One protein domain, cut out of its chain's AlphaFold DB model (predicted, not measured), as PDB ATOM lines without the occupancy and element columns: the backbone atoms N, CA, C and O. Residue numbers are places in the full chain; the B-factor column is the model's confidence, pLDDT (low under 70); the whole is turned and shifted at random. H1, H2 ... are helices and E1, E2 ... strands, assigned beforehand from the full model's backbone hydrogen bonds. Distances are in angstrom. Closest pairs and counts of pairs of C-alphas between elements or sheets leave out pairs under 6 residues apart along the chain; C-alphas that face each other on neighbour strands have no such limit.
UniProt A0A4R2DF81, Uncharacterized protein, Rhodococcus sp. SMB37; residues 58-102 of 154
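What this domain is: This is residues 58 to 102 of the 154 residues of an uncharacterized protein of Rhodococcus sp. SMB37 (UniProt A0A4R2DF81). Two helices, H1 and H2, pack crosswise on each other toward one end of the domain, and the small two-stranded hairpin E1 and E2 continues from H2 toward the other end. The 45 printed residues hold H1, H2, E1 and E2 in that order, class mixed, with the sheet E1 - E2 antiparallel. It is compact, with a radius of gyration of the C-alphas of 10.5 A, yet elongated, spanning 33 by 19 by 16 A.

How they stand to each other: Look first at H1, residues 61 to 71, which touches H2, residues 77 to 87, closest at C-alphas 65 and 81, 6.0 A apart. They run opposite ways at a steep tilt of 64 degrees. In both, every O i to N i+4 pair is within hydrogen-bond range. E1, residues 88 to 90, and E2, residues 96 to 98, form an antiparallel hairpin; find N 89 and O 97 at 3.0 A.

Where its parts are: Find C-alpha 61 at (-32.625, 29.369, 40.611); H1 runs 15.7 A from there. H2 spans 15.2 A, E1 7.0 A and E2 7.2 A, ending at C-alpha 98, (-23.586, 27.063, 35.907).

The domain as a whole: The C-alphas farthest apart, His 74 and Ala 92, are 33.3 A apart. The printed part has no cut, its three links between elements are tight, and no printed residue is under pLDDT 70.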
ATOM      1  N   PHE A  58     -29.912  22.363  37.636       97.50
ATOM      2  CA  PHE A  58     -30.854  22.555  38.736       97.50
ATOM      3  C   PHE A  58     -32.227  22.894  38.172       97.50
ATOM      4  O   PHE A  58     -32.314  23.484  37.090       97.50
ATOM      5  N   ASP A  59     -33.292  22.574  38.894       97.94
ATOM      6  CA  ASP A  59     -34.643  22.847  38.408       97.94
ATOM      7  C   ASP A  59     -35.007  24.317  38.626       97.94
ATOM      8  O   ASP A  59     -35.604  24.960  37.756       97.94
ATOM      9  N   THR A  60     -34.545  24.898  39.736       97.69
ATOM     10  CA  THR A  60     -34.834  26.288  40.103       97.69
ATOM     11  C   THR A  60     -33.576  27.114  40.385       97.69
ATOM     12  O   THR A  60     -32.515  26.609  40.744       97.69
ATOM     13  N   PHE A  61     -33.693  28.436  40.236       97.38
ATOM     14  CA  PHE A  61     -32.625  29.369  40.611       97.38
ATOM     15  C   PHE A  61     -32.359  29.349  42.126       97.38
ATOM     16  O   PHE A  61     -31.210  29.468  42.561       97.38
ATOM     17  N   ASP A  62     -33.414  29.173  42.924       97.25
ATOM     18  CA  ASP A  62     -33.342  29.200  44.384       97.25
ATOM     19  C   ASP A  62     -32.599  27.984  44.956       97.25
ATOM     20  O   ASP A  62     -31.875  28.142  45.938       97.25
ATOM     21  N   GLU A  63     -32.648  26.817  44.301       97.38
ATOM     22  CA  GLU A  63     -31.786  25.670  44.641       97.38
ATOM     23  C   GLU A  63     -30.301  26.039  44.589       97.38
ATOM     24  O   GLU A  63     -29.531  25.694  45.486       97.38
ATOM     25  N   ILE A  64     -29.890  26.792  43.566       97.25
ATOM     26  CA  ILE A  64     -28.496  27.208  43.402       97.25
ATOM     27  C   ILE A  64     -28.107  28.219  44.483       97.25
ATOM     28  O   ILE A  64     -27.001  28.159  45.035       97.25
ATOM     29  N   VAL A  65     -29.013  29.144  44.813       97.00
ATOM     30  CA  VAL A  65     -28.818  30.103  45.909       97.00
ATOM     31  C   VAL A  65     -28.685  29.375  47.243       97.00
ATOM     32  O   VAL A  65     -27.750  29.673  47.990       97.00
ATOM     33  N   ALA A  66     -29.553  28.406  47.532       95.75
ATOM     34  CA  ALA A  66     -29.512  27.618  48.760       95.75
ATOM     35  C   ALA A  66     -28.213  26.805  48.861       95.75
ATOM     36  O   ALA A  66     -27.507  26.899  49.867       95.75
ATOM     37  N   LEU A  67     -27.831  26.106  47.785       95.25
ATOM     38  CA  LEU A  67     -26.576  25.355  47.706       95.25
ATOM     39  C   LEU A  67     -25.355  26.264  47.932       95.25
ATOM     40  O   LEU A  67     -24.445  25.927  48.690       95.25
ATOM     41  N   THR A  68     -25.340  27.446  47.310       95.44
ATOM     42  CA  THR A  68     -24.241  28.413  47.470       95.44
ATOM     43  C   THR A  68     -24.211  29.014  48.877       95.44
ATOM     44  O   THR A  68     -23.132  29.275  49.405       95.44
ATOM     45  N   THR A  69     -25.377  29.209  49.498       95.25
ATOM     46  CA  THR A  69     -25.500  29.695  50.881       95.25
ATOM     47  C   THR A  69     -24.935  28.686  51.869       95.25
ATOM     48  O   THR A  69     -24.132  29.065  52.719       95.25
ATOM     49  N   ALA A  70     -25.256  27.401  51.703       92.75
ATOM     50  CA  ALA A  70     -24.686  26.335  52.523       92.75
ATOM     51  C   ALA A  70     -23.152  26.267  52.401       92.75
ATOM     52  O   ALA A  70     -22.460  26.064  53.394       92.75
ATOM     53  N   ALA A  71     -22.605  26.510  51.204       90.88
ATOM     54  CA  ALA A  71     -21.160  26.507  50.960       90.88
ATOM     55  C   ALA A  71     -20.426  27.796  51.402       90.88
ATOM     56  O   ALA A  71     -19.192  27.820  51.443       90.88
ATOM     57  N   ALA A  72     -21.150  28.882  51.698       90.69
ATOM     58  CA  ALA A  72     -20.594  30.159  52.156       90.69
ATOM     59  C   ALA A  72     -21.479  30.830  53.223       90.69
ATOM     60  O   ALA A  72     -21.934  31.959  53.012       90.69
ATOM     61  N   PRO A  73     -21.669  30.203  54.398       88.69
ATOM     62  CA  PRO A  73     -22.617  30.681  55.411       88.69
ATOM     63  C   PRO A  73     -22.252  32.056  55.995       88.69
ATOM     64  O   PRO A  73     -23.089  32.740  56.570       88.69
ATOM     65  N   HIS A  74     -21.004  32.491  55.824       88.75
ATOM     66  CA  HIS A  74     -20.501  33.787  56.273       88.75
ATOM     67  C   HIS A  74     -20.801  34.943  55.298       88.75
ATOM     68  O   HIS A  74     -20.519  36.099  55.614       88.75
ATOM     69  N   ARG A  75     -21.315  34.667  54.091       92.00
ATOM     70  CA  ARG A  75     -21.672  35.707  53.114       92.00
ATOM     71  C   ARG A  75     -23.132  36.113  53.274       92.00
ATOM     72  O   ARG A  75     -23.998  35.280  53.507       92.00
ATOM     73  N   SER A  76     -23.426  37.396  53.062       95.69
ATOM     74  CA  SER A  76     -24.811  37.867  53.062       95.69
ATOM     75  C   SER A  76     -25.615  37.262  51.907       95.69
ATOM     76  O   SER A  76     -25.107  37.102  50.789       95.69
ATOM     77  N   ALA A  77     -26.902  37.005  52.150       93.56
ATOM     78  CA  ALA A  77     -27.817  36.455  51.149       93.56
ATOM     79  C   ALA A  77     -27.869  37.304  49.865       93.56
ATOM     80  O   ALA A  77     -27.834  36.771  48.757       93.56
ATOM     81  N   SER A  78     -27.856  38.637  49.988       95.19
ATOM     82  CA  SER A  78     -27.839  39.550  48.835       95.19
ATOM     83  C   SER A  78     -26.558  39.431  47.998       95.19
ATOM     84  O   SER A  78     -26.603  39.503  46.767       95.19
ATOM     85  N   SER A  79     -25.409  39.204  48.645       95.88
ATOM     86  CA  SER A  79     -24.124  38.977  47.977       95.88
ATOM     87  C   SER A  79     -24.096  37.638  47.243       95.88
ATOM     88  O   SER A  79     -23.631  37.580  46.102       95.88
ATOM     89  N   ILE A  80     -24.628  36.582  47.865       96.69
ATOM     90  CA  ILE A  80     -24.756  35.257  47.250       96.69
ATOM     91  C   ILE A  80     -25.682  35.324  46.040       96.69
ATOM     92  O   ILE A  80     -25.258  34.965  44.945       96.69
ATOM     93  N   ARG A  81     -26.899  35.862  46.199       96.62
ATOM     94  CA  ARG A  81     -27.891  35.941  45.119       96.62
ATOM     95  C   ARG A  81     -27.333  36.642  43.883       96.62
ATOM     96  O   ARG A  81     -27.435  36.111  42.782       96.62
ATOM     97  N   ARG A  82     -26.681  37.796  44.062       96.19
ATOM     98  CA  ARG A  82     -26.013  38.517  42.965       96.19
ATOM     99  C   ARG A  82     -24.916  37.677  42.306       96.19
ATOM    100  O   ARG A  82     -24.837  37.647  41.083       96.19
ATOM    101  N   GLY A  83     -24.096  36.977  43.091       95.31
ATOM    102  CA  GLY A  83     -23.071  36.076  42.556       95.31
ATOM    103  C   GLY A  83     -23.664  34.950  41.707       95.31
ATOM    104  O   GLY A  83     -23.177  34.693  40.609       95.31
ATOM    105  N   VAL A  84     -24.750  34.332  42.176       96.81
ATOM    106  CA  VAL A  84     -25.450  33.263  41.452       96.81
ATOM    107  C   VAL A  84     -26.019  33.784  40.130       96.81
ATOM    108  O   VAL A  84     -25.772  33.157  39.108       96.81
ATOM    109  N   VAL A  85     -26.653  34.968  40.096       97.06
ATOM    110  CA  VAL A  85     -27.140  35.594  38.841       97.06
ATOM    111  C   VAL A  85     -26.037  35.697  37.777       97.06
ATOM    112  O   VAL A  85     -26.261  35.407  36.599       97.06
ATOM    113  N   HIS A  86     -24.828  36.100  38.174       95.88
ATOM    114  CA  HIS A  86     -23.712  36.251  37.236       95.88
ATOM    115  C   HIS A  86     -23.039  34.922  36.871       95.88
ATOM    116  O   HIS A  86     -22.458  34.822  35.791       95.88
ATOM    117  N   ASN A  87     -23.196  33.881  37.686       96.31
ATOM    118  CA  ASN A  87     -22.594  32.571  37.445       96.31
ATOM    119  C   ASN A  87     -23.547  31.529  36.856       96.31
ATOM    120  O   ASN A  87     -23.084  30.430  36.562       96.31
ATOM    121  N   THR A  88     -24.831  31.834  36.649       97.44
ATOM    122  CA  THR A  88     -25.804  30.877  36.100       97.44
ATOM    123  C   THR A  88     -26.566  31.424  34.903       97.44
ATOM    124  O   THR A  88     -26.654  32.634  34.684       97.44
ATOM    125  N   ARG A  89     -27.125  30.523  34.097       97.31
ATOM    126  CA  ARG A  89     -28.060  30.861  33.019       97.31
ATOM    127  C   ARG A  89     -29.245  29.903  33.022       97.31
ATOM    128  O   ARG A  89     -29.103  28.746  33.413       97.31
ATOM    129  N   LYS A  90     -30.393  30.394  32.556       97.81
ATOM    130  CA  LYS A  90     -31.573  29.567  32.302       97.81
ATOM    131  C   LYS A  90     -31.420  28.875  30.947       97.81
ATOM    132  O   LYS A  90     -31.018  29.507  29.970       97.81
ATOM    133  N   ARG A  91     -31.705  27.579  30.908       96.94
ATOM    134  CA  ARG A  91     -31.693  26.723  29.720       96.94
ATOM    135  C   ARG A  91     -33.031  26.828  28.983       96.94
ATOM    136  O   ARG A  91     -34.016  27.322  29.531       96.94
ATOM    137  N   ALA A  92     -33.071  26.334  27.747       97.31
ATOM    138  CA  ALA A  92     -34.289  26.326  26.934       97.31
ATOM    139  C   ALA A  92     -35.418  25.474  27.546       97.31
ATOM    140  O   ALA A  92     -36.586  25.810  27.393       97.31
ATOM    141  N   ASP A  93     -35.071  24.418  28.287       96.62
ATOM    142  CA  ASP A  93     -36.017  23.539  28.994       96.62
ATOM    143  C   ASP A  93     -36.511  24.115  30.336       96.62
ATOM    144  O   ASP A  93     -37.221  23.447  31.079       96.62
ATOM    145  N   GLY A  94     -36.132  25.352  30.666       96.75
ATOM    146  CA  GLY A  94     -36.548  26.035  31.885       96.75
ATOM    147  C   GLY A  94     -35.646  25.813  33.101       96.75
ATOM    148  O   GLY A  94     -35.732  26.613  34.036       96.75
ATOM    149  N   ARG A  95     -34.752  24.815  33.067       97.88
ATOM    150  CA  ARG A  95     -33.780  24.528  34.136       97.88
ATOM    151  C   ARG A  95     -32.651  25.553  34.172       97.88
ATOM    152  O   ARG A  95     -32.482  26.359  33.258       97.88
ATOM    153  N   TRP A  96     -31.838  25.506  35.215       98.19
ATOM    154  CA  TRP A  96     -30.698  26.395  35.423       98.19
ATOM    155  C   TRP A  96     -29.388  25.624  35.426       98.19
ATOM    156  O   TRP A  96     -29.323  24.497  35.899       98.19
ATOM    157  N   GLU A  97     -28.325  26.237  34.916       96.81
ATOM    158  CA  GLU A  97     -26.982  25.653  34.936       96.81
ATOM    159  C   GLU A  97     -25.918  26.700  35.260       96.81
ATOM    160  O   GLU A  97     -26.112  27.904  35.044       96.81
ATOM    161  N   TRP A  98     -24.778  26.233  35.765       96.62
ATOM    162  CA  TRP A  98     -23.586  27.063  35.907       96.62
ATOM    163  C   TRP A  98     -23.054  27.494  34.534       96.62
ATOM    164  O   TRP A  98     -23.069  26.729  33.575       96.62
ATOM    165  N   ARG A  99     -22.547  28.728  34.443       95.69
ATOM    166  CA  ARG A  99     -21.858  29.248  33.250       95.69
ATOM    167  C   ARG A  99     -20.427  28.734  33.115       95.69
ATOM    168  O   ARG A  99     -19.879  28.799  32.023       95.69
ATOM    169  N   TYR A 100     -19.806  28.314  34.215       92.12
ATOM    170  CA  TYR A 100     -18.441  27.806  34.199       92.12
ATOM    171  C   TYR A 100     -18.415  26.325  33.823       92.12
ATOM    172  O   TYR A 100     -19.283  25.551  34.226       92.12
ATOM    173  N   ASP A 101     -17.370  25.926  33.105       87.69
ATOM    174  CA  ASP A 101     -17.112  24.522  32.817       87.69
ATOM    175  C   ASP A 101     -16.497  23.802  34.017       87.69
ATOM    176  O   ASP A 101     -15.788  24.380  34.850       87.69
ATOM    177  N   ARG A 102     -16.720  22.488  34.078       83.00
ATOM    178  CA  ARG A 102     -16.051  21.634  35.060       83.00
ATOM    179  C   ARG A 102     -14.596  21.416  34.665       83.00
ATOM    180  O   ARG A 102     -14.306  20.844  33.612       83.00
TER     181      ARG A 102